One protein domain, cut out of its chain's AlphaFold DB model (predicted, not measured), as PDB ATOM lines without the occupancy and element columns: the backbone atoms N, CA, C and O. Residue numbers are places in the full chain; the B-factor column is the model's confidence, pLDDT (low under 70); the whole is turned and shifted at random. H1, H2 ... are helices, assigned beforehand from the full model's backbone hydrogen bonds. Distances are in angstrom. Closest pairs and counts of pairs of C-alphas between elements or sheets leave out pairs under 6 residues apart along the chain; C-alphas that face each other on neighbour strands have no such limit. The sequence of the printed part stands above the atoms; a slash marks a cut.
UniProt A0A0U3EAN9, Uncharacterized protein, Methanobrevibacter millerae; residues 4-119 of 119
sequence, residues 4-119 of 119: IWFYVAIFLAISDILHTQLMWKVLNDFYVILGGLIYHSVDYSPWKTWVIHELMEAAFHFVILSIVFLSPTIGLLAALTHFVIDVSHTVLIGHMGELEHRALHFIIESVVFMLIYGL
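What this domain is: This is residues 4 to 119 of the 119 residues of an uncharacterized protein of Methanobrevibacter millerae (UniProt A0A0U3EAN9). Two pairs of helices make the body: H1 and H5 run side by side, opposite ways, and cross the hairpin of H3 and H4, while H2 bridges from the end of H1 to the first part of H3 at one end of the body. The printed part has 116 residues with five named helices, H1 to H5 in chain order, and no named strand; the class is all helix. It is compact, with a radius of gyration of the C-alphas of 14.6 A, and spans 47 by 31 by 23 A.

How they stand to each other: H1, residues 4 to 26, is the hub. Its residues 4 to 13 touch H5, residues 98 to 117, closest at the C-alphas of Trp 5 and Phe 113, 4.7 A, at a shallow tilt of 32 degrees, only just short of steep. H1 touches residues 57 to 65 of H3, residues 46 to 68, at a steep tilt of 55 degrees; the closest C-alphas, Ser 15 and His 61, are 6.3 A apart. H3 forms a helical hairpin with H4, residues 72 to 92, at 30 degrees, closest at the C-alphas of Ser 66 and Gly 75, 4.2 A. H1 and H4 only just touch, with 3 pairs of C-alphas within 8 A, the closest Leu 12 and Ala 78, 6.8 A. H2, residues 28 to 41, touches H3, with the C-alphas of Tyr 39 and Thr 49 closest at 5.4 A, and is apart from H4 and H5. In each of the five helices every O i to N i+4 pair is within hydrogen-bond range.

Where its parts are: H1 begins at C-alpha 4 (60.405, 48.285, 169.466) and is 30.6 A long; H2 is 19.8 A, H3 33.0 A, H4 29.8 A. H5, 27.8 A, ends at C-alpha 117 (63.139, 43.055, 172.575).

The domain as a whole: The C-alphas farthest apart, His 40 and Leu 119, are 46.9 A apart. The printed part has no cut, the four links are tight, and no printed residue is under 70 in pLDDT.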
ATOM      1  N   ILE A   4      59.954  48.805 170.767       94.62
ATOM      2  CA  ILE A   4      60.405  48.285 169.466       94.62
ATOM      3  C   ILE A   4      59.723  46.948 169.152       94.62
ATOM      4  O   ILE A   4      59.260  46.770 168.032       94.62
ATOM      5  N   TRP A   5      59.555  46.069 170.150       95.44
ATOM      6  CA  TRP A   5      58.842  44.801 169.991       95.44
ATOM      7  C   TRP A   5      57.418  44.996 169.456       95.44
ATOM      8  O   TRP A   5      56.988  44.293 168.544       95.44
ATOM      9  N   PHE A   6      56.708  45.994 169.986       95.62
ATOM     10  CA  PHE A   6      55.325  46.276 169.626       95.62
ATOM     11  C   PHE A   6      55.230  46.902 168.239       95.62
ATOM     12  O   PHE A   6      54.371  46.527 167.443       95.62
ATOM     13  N   TYR A   7      56.145  47.820 167.912       97.19
ATOM     14  CA  TYR A   7      56.197  48.402 166.577       97.19
ATOM     15  C   TYR A   7      56.512  47.353 165.516       97.19
ATOM     16  O   TYR A   7      55.887  47.380 164.461       97.19
ATOM     17  N   VAL A   8      57.428  46.415 165.779       97.50
ATOM     18  CA  VAL A   8      57.716  45.331 164.830       97.50
ATOM     19  C   VAL A   8      56.463  44.490 164.585       97.50
ATOM     20  O   VAL A   8      56.114  44.284 163.425       97.50
ATOM     21  N   ALA A   9      55.732  44.101 165.635       97.19
ATOM     22  CA  ALA A   9      54.482  43.350 165.494       97.19
ATOM     23  C   ALA A   9      53.399  44.125 164.717       97.19
ATOM     24  O   ALA A   9      52.751  43.571 163.832       97.19
ATOM     25  N   ILE A  10      53.231  45.429 164.979       97.88
ATOM     26  CA  ILE A  10      52.294  46.275 164.223       97.88
ATOM     27  C   ILE A  10      52.673  46.328 162.742       97.88
ATOM     28  O   ILE A  10      51.816  46.155 161.880       97.88
ATOM     29  N   PHE A  11      53.940  46.598 162.430       98.25
ATOM     30  CA  PHE A  11      54.374  46.724 161.042       98.25
ATOM     31  C   PHE A  11      54.378  45.383 160.307       98.25
ATOM     32  O   PHE A  11      54.156  45.381 159.098       98.25
ATOM     33  N   LEU A  12      54.561  44.264 161.009       98.25
ATOM     34  CA  LEU A  12      54.381  42.930 160.443       98.25
ATOM     35  C   LEU A  12      52.912  42.675 160.086       98.25
ATOM     36  O   LEU A  12      52.633  42.350 158.937       98.25
ATOM     37  N   ALA A  13      51.968  42.984 160.979       97.75
ATOM     38  CA  ALA A  13      50.537  42.898 160.674       97.75
ATOM     39  C   ALA A  13      50.104  43.836 159.527       97.75
ATOM     40  O   ALA A  13      49.296  43.472 158.674       97.75
ATOM     41  N   ILE A  14      50.658  45.053 159.462       98.12
ATOM     42  CA  ILE A  14      50.442  45.954 158.318       98.12
ATOM     43  C   ILE A  14      51.033  45.341 157.045       98.12
ATOM     44  O   ILE A  14      50.410  45.423 155.988       98.12
ATOM     45  N   SER A  15      52.219  44.740 157.129       98.12
ATOM     46  CA  SER A  15      52.861  44.085 155.994       98.12
ATOM     47  C   SER A  15      52.043  42.904 155.477       98.12
ATOM     48  O   SER A  15      51.973  42.752 154.264       98.12
ATOM     49  N   ASP A  16      51.419  42.109 156.339       96.62
ATOM     50  CA  ASP A  16      50.505  41.020 155.958       96.62
ATOM     51  C   ASP A  16      49.272  41.561 155.207       96.62
ATOM     52  O   ASP A  16      48.970  41.169 154.074       96.62
ATOM     53  N   ILE A  17      48.641  42.615 155.737       96.38
ATOM     54  CA  ILE A  17      47.548  43.297 155.030       96.38
ATOM     55  C   ILE A  17      48.018  43.799 153.657       96.38
ATOM     56  O   ILE A  17      47.313  43.619 152.662       96.38
ATOM     57  N   LEU A  18      49.197  44.424 153.584       96.81
ATOM     58  CA  LEU A  18      49.769  44.913 152.331       96.81
ATOM     59  C   LEU A  18      50.052  43.778 151.346       96.81
ATOM     60  O   LEU A  18      49.728  43.940 150.170       96.81
ATOM     61  N   HIS A  19      50.606  42.653 151.802       96.00
ATOM     62  CA  HIS A  19      50.838  41.469 150.978       96.00
ATOM     63  C   HIS A  19      49.521  40.984 150.372       96.00
ATOM     64  O   HIS A  19      49.390  40.915 149.147       96.00
ATOM     65  N   THR A  20      48.498  40.800 151.211       93.00
ATOM     66  CA  THR A  20      47.166  40.381 150.772       93.00
ATOM     67  C   THR A  20      46.571  41.355 149.747       93.00
ATOM     68  O   THR A  20      46.081  40.936 148.698       93.00
ATOM     69  N   GLN A  21      46.608  42.670 150.006       95.31
ATOM     70  CA  GLN A  21      46.077  43.657 149.056       95.31
ATOM     71  C   GLN A  21      46.856  43.647 147.733       95.31
ATOM     72  O   GLN A  21      46.253  43.704 146.659       95.31
ATOM     73  N   LEU A  22      48.186  43.584 147.796       95.50
ATOM     74  CA  LEU A  22      49.040  43.666 146.622       95.50
ATOM     75  C   LEU A  22      48.894  42.420 145.748       95.50
ATOM     76  O   LEU A  22      48.617  42.557 144.559       95.50
ATOM     77  N   MET A  23      49.018  41.226 146.326       94.50
ATOM     78  CA  MET A  23      48.980  39.973 145.569       94.50
ATOM     79  C   MET A  23      47.580  39.658 145.055       94.50
ATOM     80  O   MET A  23      47.425  39.313 143.888       94.50
ATOM     81  N   TRP A  24      46.544  39.843 145.879       91.31
ATOM     82  CA  TRP A  24      45.199  39.389 145.524       91.31
ATOM     83  C   TRP A  24      44.316  40.444 144.869       91.31
ATOM     84  O   TRP A  24      43.384  40.060 144.165       91.31
ATOM     85  N   LYS A  25      44.573  41.747 145.054       93.44
ATOM     86  CA  LYS A  25      43.750  42.804 144.430       93.44
ATOM     87  C   LYS A  25      44.450  43.564 143.315       93.44
ATOM     88  O   LYS A  25      43.783  43.959 142.366       93.44
ATOM     89  N   VAL A  26      45.757  43.798 143.426       95.94
ATOM     90  CA  VAL A  26      46.502  44.595 142.436       95.94
ATOM     91  C   VAL A  26      47.180  43.701 141.401       95.94
ATOM     92  O   VAL A  26      47.056  43.945 140.207       95.94
ATOM     93  N   LEU A  27      47.874  42.655 141.848       95.81
ATOM     94  CA  LEU A  27      48.678  41.760 141.013       95.81
ATOM     95  C   LEU A  27      48.012  40.398 140.783       95.81
ATOM     96  O   LEU A  27      48.707  39.442 140.449       95.81
ATOM     97  N   ASN A  28      46.687  40.308 140.941       96.00
ATOM     98  CA  ASN A  28      45.953  39.037 140.970       96.00
ATOM     99  C   ASN A  28      46.294  38.118 139.787       96.00
ATOM    100  O   ASN A  28      46.737  36.991 139.996       96.00
ATOM    101  N   ASP A  29      46.175  38.628 138.557       97.19
ATOM    102  CA  ASP A  29      46.422  37.843 137.342       97.19
ATOM    103  C   ASP A  29      47.854  37.300 137.298       97.19
ATOM    104  O   ASP A  29      48.084  36.122 137.021       97.19
ATOM    105  N   PHE A  30      48.831  38.153 137.619       96.31
ATOM    106  CA  PHE A  30      50.233  37.753 137.683       96.31
ATOM    107  C   PHE A  30      50.455  36.691 138.761       96.31
ATOM    108  O   PHE A  30      51.137  35.697 138.513       96.31
ATOM    109  N   TYR A  31      49.868  36.882 139.941       95.00
ATOM    110  CA  TYR A  31      50.045  35.996 141.082       95.00
ATOM    111  C   TYR A  31      49.461  34.603 140.824       95.00
ATOM    112  O   TYR A  31      50.108  33.595 141.110       95.00
ATOM    113  N   VAL A  32      48.290  34.532 140.186       96.38
ATOM    114  CA  VAL A  32      47.663  33.270 139.767       96.38
ATOM    115  C   VAL A  32      48.512  32.555 138.715       96.38
ATOM    116  O   VAL A  32      48.750  31.350 138.833       96.38
ATOM    117  N   ILE A  33      49.019  33.280 137.711       97.88
ATOM    118  CA  ILE A  33      49.912  32.708 136.692       97.88
ATOM    119  C   ILE A  33      51.189  32.169 137.339       97.88
ATOM    120  O   ILE A  33      51.603  31.047 137.043       97.88
ATOM    121  N   LEU A  34      51.796  32.933 138.248       97.06
ATOM    122  CA  LEU A  34      52.998  32.526 138.965       97.06
ATOM    123  C   LEU A  34      52.757  31.263 139.799       97.06
ATOM    124  O   LEU A  34      53.553  30.328 139.723       97.06
ATOM    125  N   GLY A  35      51.639  31.196 140.527       96.81
ATOM    126  CA  GLY A  35      51.234  30.005 141.271       96.81
ATOM    127  C   GLY A  35      51.095  28.774 140.370       96.81
ATOM    128  O   GLY A  35      51.606  27.705 140.704       96.81
ATOM    129  N   GLY A  36      50.495  28.935 139.186       97.81
ATOM    130  CA  GLY A  36      50.414  27.880 138.173       97.81
ATOM    131  C   GLY A  36      51.793  27.414 137.693       97.81
ATOM    132  O   GLY A  36      52.068  26.214 137.673       97.81
ATOM    133  N   LEU A  37      52.695  28.343 137.366       98.19
ATOM    134  CA  LEU A  37      54.065  28.018 136.947       98.19
ATOM    135  C   LEU A  37      54.839  27.267 138.035       98.19
ATOM    136  O   LEU A  37      55.507  26.274 137.737       98.19
ATOM    137  N   ILE A  38      54.727  27.698 139.294       98.12
ATOM    138  CA  ILE A  38      55.345  27.013 140.435       98.12
ATOM    139  C   ILE A  38      54.764  25.606 140.564       98.12
ATOM    140  O   ILE A  38      55.532  24.654 140.657       98.12
ATOM    141  N   TYR A  39      53.438  25.452 140.505       98.44
ATOM    142  CA  TYR A  39      52.756  24.158 140.573       98.44
ATOM    143  C   TYR A  39      53.244  23.172 139.508       98.44
ATOM    144  O   TYR A  39      53.586  22.034 139.835       98.44
ATOM    145  N   HIS A  40      53.382  23.621 138.260       98.06
ATOM    146  CA  HIS A  40      53.966  22.814 137.188       98.06
ATOM    147  C   HIS A  40      55.452  22.490 137.419       98.06
ATOM    148  O   HIS A  40      55.900  21.403 137.062       98.06
ATOM    149  N   SER A  41      56.210  23.403 138.031       98.00
ATOM    150  CA  SER A  41      57.650  23.236 138.279       98.00
ATOM    151  C   SER A  41      57.969  22.289 139.438       98.00
ATOM    152  O   SER A  41      59.099  21.820 139.549       98.00
ATOM    153  N   VAL A  42      56.994  22.007 140.306       97.69
ATOM    154  CA  VAL A  42      57.156  21.139 141.486       97.69
ATOM    155  C   VAL A  42      56.354  19.842 141.380       97.69
ATOM    156  O   VAL A  42      55.879  19.313 142.388       97.69
ATOM    157  N   ASP A  43      56.224  19.321 140.159       97.31
ATOM    158  CA  ASP A  43      55.538  18.066 139.834       97.31
ATOM    159  C   ASP A  43      54.075  18.031 140.292       97.31
ATOM    160  O   ASP A  43      53.596  17.013 140.791       97.31
ATOM    161  N   TYR A  44      53.351  19.144 140.135       96.75
ATOM    162  CA  TYR A  44      51.928  19.234 140.480       96.75
ATOM    163  C   TYR A  44      51.653  18.917 141.961       96.75
ATOM    164  O   TYR A  44      50.622  18.345 142.306       96.75
ATOM    165  N   SER A  45      52.587  19.264 142.851       97.25
ATOM    166  CA  SER A  45      52.507  18.961 144.281       97.25
ATOM    167  C   SER A  45      51.966  20.155 145.081       97.25
ATOM    168  O   SER A  45      52.732  21.091 145.333       97.25
ATOM    169  N   PRO A  46      50.706  20.126 145.572       95.19
ATOM    170  CA  PRO A  46      50.087  21.279 146.231       95.19
ATOM    171  C   PRO A  46      50.859  21.770 147.456       95.19
ATOM    172  O   PRO A  46      51.049  22.969 147.622       95.19
ATOM    173  N   TRP A  47      51.382  20.853 148.279       94.56
ATOM    174  CA  TRP A  47      52.144  21.227 149.473       94.56
ATOM    175  C   TRP A  47      53.473  21.914 149.130       94.56
ATOM    176  O   TRP A  47      53.892  22.815 149.846       94.56
ATOM    177  N   LYS A  48      54.131  21.525 148.024       97.44
ATOM    178  CA  LYS A  48      55.386  22.161 147.589       97.44
ATOM    179  C   LYS A  48      55.103  23.569 147.083       97.44
ATOM    180  O   LYS A  48      55.831  24.494 147.418       97.44
ATOM    181  N   THR A  49      54.040  23.726 146.295       97.62
ATOM    182  CA  THR A  49      53.580  25.033 145.816       97.62
ATOM    183  C   THR A  49      53.230  25.950 146.977       97.62
ATOM    184  O   THR A  49      53.673  27.092 146.988       97.62
ATOM    185  N   TRP A  50      52.502  25.430 147.965       96.50
ATOM    186  CA  TRP A  50      52.149  26.165 149.173       96.50
ATOM    187  C   TRP A  50      53.395  26.596 149.961       96.50
ATOM    188  O   TRP A  50      53.562  27.779 150.199       96.50
ATOM    189  N   VAL A  51      54.353  25.701 150.240       96.81
ATOM    190  CA  VAL A  51      55.605  26.091 150.929       96.81
ATOM    191  C   VAL A  51      56.364  27.186 150.171       96.81
ATOM    192  O   VAL A  51      56.934  28.080 150.790       96.81
ATOM    193  N   ILE A  52      56.394  27.139 148.838       97.56
ATOM    194  CA  ILE A  52      57.047  28.187 148.041       97.56
ATOM    195  C   ILE A  52      56.289  29.516 148.153       97.56
ATOM    196  O   ILE A  52      56.934  30.557 148.248       97.56
ATOM    197  N   HIS A  53      54.956  29.487 148.178       96.38
ATOM    198  CA  HIS A  53      54.126  30.662 148.443       96.38
ATOM    199  C   HIS A  53      54.441  31.277 149.817       96.38
ATOM    200  O   HIS A  53      54.780  32.456 149.876       96.38
ATOM    201  N   GLU A  54      54.480  30.467 150.874       97.00
ATOM    202  CA  GLU A  54      54.835  30.921 152.227       97.00
ATOM    203  C   GLU A  54      56.257  31.511 152.291       97.00
ATOM    204  O   GLU A  54      56.513  32.519 152.944       97.00
ATOM    205  N   LEU A  55      57.217  30.925 151.566       97.69
ATOM    206  CA  LEU A  55      58.577  31.471 151.477       97.69
ATOM    207  C   LEU A  55      58.622  32.812 150.736       97.69
ATOM    208  O   LEU A  55      59.437  33.675 151.070       97.69
ATOM    209  N   MET A  56      57.780  32.991 149.719       97.62
ATOM    210  CA  MET A  56      57.651  34.265 149.016       97.62
ATOM    211  C   MET A  56      57.031  35.344 149.906       97.62
ATOM    212  O   MET A  56      57.499  36.482 149.881       97.62
ATOM    213  N   GLU A  57      56.026  34.994 150.706       97.50
ATOM    214  CA  GLU A  57      55.410  35.877 151.699       97.50
ATOM    215  C   GLU A  57      56.408  36.267 152.797       97.50
ATOM    216  O   GLU A  57      56.648  37.451 153.046       97.50
ATOM    217  N   ALA A  58      57.145  35.298 153.341       98.19
ATOM    218  CA  ALA A  58      58.237  35.558 154.274       98.19
ATOM    219  C   ALA A  58      59.307  36.488 153.668       98.19
ATOM    220  O   ALA A  58      59.767  37.429 154.318       98.19
ATOM    221  N   ALA A  59      59.688  36.278 152.403       98.50
ATOM    222  CA  ALA A  59      60.624  37.153 151.700       98.50
ATOM    223  C   ALA A  59      60.064  38.573 151.505       98.50
ATOM    224  O   ALA A  59      60.810  39.550 151.612       98.50
ATOM    225  N   PHE A  60      58.758  38.706 151.268       98.38
ATOM    226  CA  PHE A  60      58.083  39.998 151.226       98.38
ATOM    227  C   PHE A  60      58.194  40.714 152.581       98.38
ATOM    228  O   PHE A  60      58.680  41.848 152.631       98.38
ATOM    229  N   HIS A  61      57.861  40.044 153.687       98.44
ATOM    230  CA  HIS A  61      58.002  40.606 155.036       98.44
ATOM    231  C   HIS A  61      59.440  40.987 155.366       98.44
ATOM    232  O   HIS A  61      59.676  42.067 155.913       98.44
ATOM    233  N   PHE A  62      60.413  40.159 154.978       98.69
ATOM    234  CA  PHE A  62      61.830  40.464 155.150       98.69
ATOM    235  C   PHE A  62      62.184  41.821 154.540       98.69
ATOM    236  O   PHE A  62      62.790  42.659 155.212       98.69
ATOM    237  N   VAL A  63      61.791  42.057 153.284       98.56
ATOM    238  CA  VAL A  63      62.087  43.304 152.569       98.56
ATOM    239  C   VAL A  63      61.395  44.491 153.235       98.56
ATOM    240  O   VAL A  63      62.060  45.481 153.546       98.56
ATOM    241  N   ILE A  64      60.088  44.395 153.492       98.38
ATOM    242  CA  ILE A  64      59.307  45.506 154.052       98.38
ATOM    243  C   ILE A  64      59.838  45.905 155.431       98.38
ATOM    244  O   ILE A  64      60.139  47.078 155.661       98.38
ATOM    245  N   LEU A  65      60.025  44.945 156.338       98.44
ATOM    246  CA  LEU A  65      60.457  45.229 157.707       98.44
ATOM    247  C   LEU A  65      61.925  45.671 157.766       98.44
ATOM    248  O   LEU A  65      62.258  46.553 158.560       98.44
ATOM    249  N   SER A  66      62.794  45.145 156.894       98.56
ATOM    250  CA  SER A  66      64.180  45.624 156.791       98.56
ATOM    251  C   SER A  66      64.246  47.100 156.409       98.56
ATOM    252  O   SER A  66      65.068  47.831 156.959       98.56
ATOM    253  N   ILE A  67      63.383  47.545 155.489       98.38
ATOM    254  CA  ILE A  67      63.320  48.941 155.043       98.38
ATOM    255  C   ILE A  67      62.738  49.834 156.140       98.38
ATOM    256  O   ILE A  67      63.339  50.852 156.472       98.38
ATOM    257  N   VAL A  68      61.600  49.453 156.728       98.00
ATOM    258  CA  VAL A  68      60.910  50.262 157.749       98.00
ATOM    259  C   VAL A  68      61.793  50.498 158.974       98.00
ATOM    260  O   VAL A  68      61.873  51.621 159.468       98.00
ATOM    261  N   PHE A  69      62.481  49.459 159.450       97.25
ATOM    262  CA  PHE A  69      63.321  49.543 160.645       97.25
ATOM    263  C   PHE A  69      64.792  49.837 160.349       97.25
ATOM    264  O   PHE A  69      65.590  49.917 161.282       97.25
ATOM    265  N   LEU A  70      65.161  49.974 159.068       97.88
ATOM    266  CA  LEU A  70      66.547  50.118 158.613       97.88
ATOM    267  C   LEU A  70      67.472  49.043 159.223       97.88
ATOM    268  O   LEU A  70      68.615  49.315 159.589       97.88
ATOM    269  N   SER A  71      66.955  47.818 159.371       97.69
ATOM    270  CA  SER A  71      67.615  46.721 160.081       97.69
ATOM    271  C   SER A  71      67.300  45.371 159.428       97.69
ATOM    272  O   SER A  71      66.215  44.821 159.644       97.69
ATOM    273  N   PRO A  72      68.257  44.788 158.681       97.81
ATOM    274  CA  PRO A  72      68.111  43.448 158.110       97.81
ATOM    275  C   PRO A  72      67.853  42.372 159.169       97.81
ATOM    276  O   PRO A  72      67.179  41.386 158.900       97.81
ATOM    277  N   THR A  73      68.358  42.570 160.390       98.06
ATOM    278  CA  THR A  73      68.126  41.652 161.510       98.06
ATOM    279  C   THR A  73      66.657  41.634 161.924       98.06
ATOM    280  O   THR A  73      66.099  40.556 162.111       98.06
ATOM    281  N   ILE A  74      66.009  42.804 162.031       97.69
ATOM    282  CA  ILE A  74      64.575  42.884 162.353       97.69
ATOM    283  C   ILE A  74      63.752  42.272 161.221       97.69
ATOM    284  O   ILE A  74      62.855  41.475 161.489       97.69
ATOM    285  N   GLY A  75      64.088  42.586 159.966       98.38
ATOM    286  CA  GLY A  75      63.421  41.988 158.813       98.38
ATOM    287  C   GLY A  75      63.526  40.465 158.798       98.38
ATOM    288  O   GLY A  75      62.528  39.787 158.574       98.38
ATOM    289  N   LEU A  76      64.710  39.912 159.085       98.44
ATOM    290  CA  LEU A  76      64.922  38.463 159.118       98.44
ATOM    291  C   LEU A  76      64.120  37.801 160.239       98.44
ATOM    292  O   LEU A  76      63.475  36.782 160.005       98.44
ATOM    293  N   LEU A  77      64.135  38.381 161.441       98.12
ATOM    294  CA  LEU A  77      63.366  37.858 162.569       98.12
ATOM    295  C   LEU A  77      61.859  37.904 162.298       98.12
ATOM    296  O   LEU A  77      61.170  36.942 162.616       98.12
ATOM    297  N   ALA A  78      61.356  38.970 161.673       98.12
ATOM    298  CA  ALA A  78      59.959  39.081 161.258       98.12
ATOM    299  C   ALA A  78      59.559  38.041 160.221       98.12
ATOM    300  O   ALA A  78      58.608  37.302 160.458       98.12
ATOM    301  N   ALA A  79      60.324  37.913 159.141       98.44
ATOM    302  CA  ALA A  79      60.065  36.916 158.109       98.44
ATOM    303  C   ALA A  79      60.048  35.487 158.661       98.44
ATOM    304  O   ALA A  79      59.141  34.718 158.362       98.44
ATOM    305  N   LEU A  80      61.036  35.134 159.491       98.31
ATOM    306  CA  LEU A  80      61.118  33.800 160.084       98.31
ATOM    307  C   LEU A  80      60.000  33.546 161.092       98.31
ATOM    308  O   LEU A  80      59.448  32.451 161.110       98.31
ATOM    309  N   THR A  81      59.670  34.536 161.924       98.25
ATOM    310  CA  THR A  81      58.587  34.403 162.907       98.25
ATOM    311  C   THR A  81      57.256  34.180 162.200       98.25
ATOM    312  O   THR A  81      56.566  33.223 162.535       98.25
ATOM    313  N   HIS A  82      56.944  35.001 161.195       98.31
ATOM    314  CA  HIS A  82      55.723  34.883 160.399       98.31
ATOM    315  C   HIS A  82      55.626  33.507 159.731       98.31
ATOM    316  O   HIS A  82      54.716  32.743 160.031       98.31
ATOM    317  N   PHE A  83      56.663  33.115 158.982       98.25
ATOM    318  CA  PHE A  83      56.729  31.818 158.305       98.25
ATOM    319  C   PHE A  83      56.558  30.622 159.253       98.25
ATOM    320  O   PHE A  83      55.887  29.641 158.935       98.25
ATOM    321  N   VAL A  84      57.183  30.667 160.435       98.00
ATOM    322  CA  VAL A  84      57.035  29.599 161.433       98.00
ATOM    323  C   VAL A  84      55.598  29.531 161.936       98.00
ATOM    324  O   VAL A  84      55.090  28.426 162.141       98.00
ATOM    325  N   ILE A  85      54.939  30.673 162.133       97.00
ATOM    326  CA  ILE A  85      53.530  30.715 162.523       97.00
ATOM    327  C   ILE A  85      52.668  30.150 161.394       97.00
ATOM    328  O   ILE A  85      51.835  29.295 161.697       97.00
ATOM    329  N   ASP A  86      52.935  30.496 160.131       96.06
ATOM    330  CA  ASP A  86      52.199  29.971 158.975       96.06
ATOM    331  C   ASP A  86      52.233  28.461 158.871       96.06
ATOM    332  O   ASP A  86      51.201  27.784 158.792       96.06
ATOM    333  N   VAL A  87      53.437  27.907 158.968       96.12
ATOM    334  CA  VAL A  87      53.629  26.461 158.997       96.12
ATOM    335  C   VAL A  87      52.941  25.839 160.207       96.12
ATOM    336  O   VAL A  87      52.300  24.794 160.085       96.12
ATOM    337  N   SER A  88      53.034  26.475 161.372       95.69
ATOM    338  CA  SER A  88      52.477  25.926 162.608       95.69
ATOM    339  C   SER A  88      50.950  25.891 162.590       95.69
ATOM    340  O   SER A  88      50.370  24.852 162.911       95.69
ATOM    341  N   HIS A  89      50.280  26.984 162.216       94.81
ATOM    342  CA  HIS A  89      48.813  27.029 162.214       94.81
ATOM    343  C   HIS A  89      48.230  26.143 161.111       94.81
ATOM    344  O   HIS A  89      47.270  25.415 161.375       94.81
ATOM    345  N   THR A  90      48.885  26.073 159.947       93.75
ATOM    346  CA  THR A  90      48.465  25.203 158.840       93.75
ATOM    347  C   THR A  90      48.499  23.726 159.235       93.75
ATOM    348  O   THR A  90      47.598  22.965 158.883       93.75
ATOM    349  N   VAL A  91      49.512  23.304 160.002       92.44
ATOM    350  CA  VAL A  91      49.665  21.906 160.438       92.44
ATOM    351  C   VAL A  91      48.789  21.567 161.649       92.44
ATOM    352  O   VAL A  91      48.272  20.454 161.729       92.44
ATOM    353  N   LEU A  92      48.645  22.484 162.612       93.69
ATOM    354  CA  LEU A  92      48.023  22.190 163.911       93.69
ATOM    355  C   LEU A  92      46.536  22.542 163.987       93.69
ATOM    356  O   LEU A  92      45.795  21.876 164.710       93.69
ATOM    357  N   ILE A  93      46.109  23.598 163.297       91.31
ATOM    358  CA  ILE A  93      44.746  24.141 163.373       91.31
ATOM    359  C   ILE A  93      44.000  23.860 162.065       91.31
ATOM    360  O   ILE A  93      42.841  23.442 162.088       91.31
ATOM    361  N   GLY A  94      44.670  24.031 160.924       84.56
ATOM    362  CA  GLY A  94      44.085  23.837 159.603       84.56
ATOM    363  C   GLY A  94      43.277  25.055 159.154       84.56
ATOM    364  O   GLY A  94      43.835  26.121 158.917       84.56
ATOM    365  N   HIS A  95      41.965  24.901 158.971       84.25
ATOM    366  CA  HIS A  95      41.127  25.952 158.388       84.25
ATOM    367  C   HIS A  95      40.804  27.062 159.395       84.25
ATOM    368  O   HIS A  95      40.148  26.815 160.405       84.25
ATOM    369  N   MET A  96      41.198  28.291 159.066       91.00
ATOM    370  CA  MET A  96      40.892  29.502 159.829       91.00
ATOM    371  C   MET A  96      40.220  30.540 158.930       91.00
ATOM    372  O   MET A  96      40.521  30.634 157.738       91.00
ATOM    373  N   GLY A  97      39.316  31.342 159.493       92.25
ATOM    374  CA  GLY A  97      38.843  32.549 158.816       92.25
ATOM    375  C   GLY A  97      39.944  33.612 158.751       92.25
ATOM    376  O   GLY A  97      40.834  33.643 159.598       92.25
ATOM    377  N   GLU A  98      39.865  34.545 157.797       90.19
ATOM    378  CA  GLU A  98      40.917  35.563 157.634       90.19
ATOM    379  C   GLU A  98      41.154  36.411 158.900       90.19
ATOM    380  O   GLU A  98      42.283  36.789 159.202       90.19
ATOM    381  N   LEU A  99      40.088  36.734 159.647       92.69
ATOM    382  CA  LEU A  99      40.202  37.504 160.890       92.69
ATOM    383  C   LEU A  99      40.889  36.697 161.995       92.69
ATOM    384  O   LEU A  99      41.700  37.246 162.734       92.69
ATOM    385  N   GLU A 100      40.559  35.411 162.108       94.81
ATOM    386  CA  GLU A 100      41.138  34.509 163.105       94.81
ATOM    387  C   GLU A 100      42.626  34.304 162.835       94.81
ATOM    388  O   GLU A 100      43.434  34.398 163.755       94.81
ATOM    389  N   HIS A 101      42.981  34.088 161.567       94.12
ATOM    390  CA  HIS A 101      44.360  33.957 161.115       94.12
ATOM    391  C   HIS A 101      45.165  35.221 161.462       94.12
ATOM    392  O   HIS A 101      46.138  35.146 162.209       94.12
ATOM    393  N   ARG A 102      44.690  36.411 161.074       94.75
ATOM    394  CA  ARG A 102      45.383  37.674 161.395       94.75
ATOM    395  C   ARG A 102      45.491  37.948 162.895       94.75
ATOM    396  O   ARG A 102      46.505  38.463 163.361       94.75
ATOM    397  N   ALA A 103      44.461  37.605 163.668       96.19
ATOM    398  CA  ALA A 103      44.497  37.747 165.120       96.19
ATOM    399  C   ALA A 103      45.534  36.808 165.760       96.19
ATOM    400  O   ALA A 103      46.244  37.226 166.675       96.19
ATOM    401  N   LEU A 104      45.643  35.569 165.269       96.81
ATOM    402  CA  LEU A 104      46.646  34.606 165.718       96.81
ATOM    403  C   LEU A 104      48.060  35.132 165.467       96.81
ATOM    404  O   LEU A 104      48.856  35.170 166.406       96.81
ATOM    405  N   HIS A 105      48.337  35.584 164.240       97.12
ATOM    406  CA  HIS A 105      49.620  36.184 163.879       97.12
ATOM    407  C   HIS A 105      49.948  37.351 164.799       97.12
ATOM    408  O   HIS A 105      50.947  37.304 165.512       97.12
ATOM    409  N   PHE A 106      49.051  38.335 164.911       97.50
ATOM    410  CA  PHE A 106      49.314  39.514 165.730       97.50
ATOM    411  C   PHE A 106      49.623  39.172 167.196       97.50
ATOM    412  O   PHE A 106      50.540  39.751 167.782       97.50
ATOM    413  N   ILE A 107      48.892  38.228 167.799       97.56
ATOM    414  CA  ILE A 107      49.112  37.825 169.195       97.56
ATOM    415  C   ILE A 107      50.452  37.100 169.348       97.56
ATOM    416  O   ILE A 107      51.249  37.474 170.212       97.56
ATOM    417  N   ILE A 108      50.708  36.071 168.539       97.56
ATOM    418  CA  ILE A 108      51.909  35.239 168.690       97.56
ATOM    419  C   ILE A 108      53.164  36.034 168.322       97.56
ATOM    420  O   ILE A 108      54.132  36.012 169.079       97.56
ATOM    421  N   GLU A 109      53.142  36.792 167.227       97.75
ATOM    422  CA  GLU A 109      54.254  37.656 166.813       97.75
ATOM    423  C   GLU A 109      54.569  38.692 167.896       97.75
ATOM    424  O   GLU A 109      55.731  38.862 168.265       97.75
ATOM    425  N   SER A 110      53.545  39.325 168.486       97.12
ATOM    426  CA  SER A 110      53.734  40.263 169.601       97.12
ATOM    427  C   SER A 110      54.425  39.609 170.796       97.12
ATOM    428  O   SER A 110      55.342  40.201 171.366       97.12
ATOM    429  N   VAL A 111      54.027  38.387 171.165       96.94
ATOM    430  CA  VAL A 111      54.669  37.632 172.254       96.94
ATOM    431  C   VAL A 111      56.122  37.306 171.907       96.94
ATOM    432  O   VAL A 111      57.006  37.540 172.729       96.94
ATOM    433  N   VAL A 112      56.396  36.823 170.692       96.62
ATOM    434  CA  VAL A 112      57.760  36.501 170.240       96.62
ATOM    435  C   VAL A 112      58.658  37.735 170.305       96.62
ATOM    436  O   VAL A 112      59.735  37.685 170.898       96.62
ATOM    437  N   PHE A 113      58.215  38.870 169.767       96.69
ATOM    438  CA  PHE A 113      59.022  40.086 169.795       96.69
ATOM    439  C   PHE A 113      59.173  40.671 171.188       96.69
ATOM    440  O   PHE A 113      60.231  41.223 171.489       96.69
ATOM    441  N   MET A 114      58.164  40.544 172.049       95.69
ATOM    442  CA  MET A 114      58.272  40.952 173.447       95.69
ATOM    443  C   MET A 114      59.356  40.145 174.169       95.69
ATOM    444  O   MET A 114      60.132  40.719 174.925       95.69
ATOM    445  N   LEU A 115      59.479  38.843 173.896       94.75
ATOM    446  CA  LEU A 115      60.541  38.012 174.473       94.75
ATOM    447  C   LEU A 115      61.943  38.395 173.972       94.75
ATOM    448  O   LEU A 115      62.910  38.250 174.714       94.75
ATOM    449  N   ILE A 116      62.062  38.878 172.732       93.81
ATOM    450  CA  ILE A 116      63.355  39.238 172.121       93.81
ATOM    451  C   ILE A 116      63.785  40.667 172.481       93.81
ATOM    452  O   ILE A 116      64.965  40.907 172.724       93.81
ATOM    453  N   TYR A 117      62.849  41.619 172.487       93.00
ATOM    454  CA  TYR A 117      63.139  43.055 172.575       93.00
ATOM    455  C   TYR A 117      62.400  43.797 173.703       93.00
ATOM    456  O   TYR A 117      62.469  45.025 173.766       93.00
ATOM    457  N   GLY A 118      61.628  43.100 174.538       84.56
ATOM    458  CA  GLY A 118      60.844  43.705 175.623       84.56
ATOM    459  C   GLY A 118      61.583  43.850 176.958       84.56
ATOM    460  O   GLY A 118      61.029  44.464 177.867       84.56
ATOM    461  N   LEU A 119      62.794  43.295 177.075       71.56
ATOM    462  CA  LEU A 119      63.701  43.434 178.224       71.56
ATOM    463  C   LEU A 119      64.795  44.465 177.926       71.56
ATOM    464  O   LEU A 119      65.212  45.153 178.883       71.56
TER     465      LEU A 119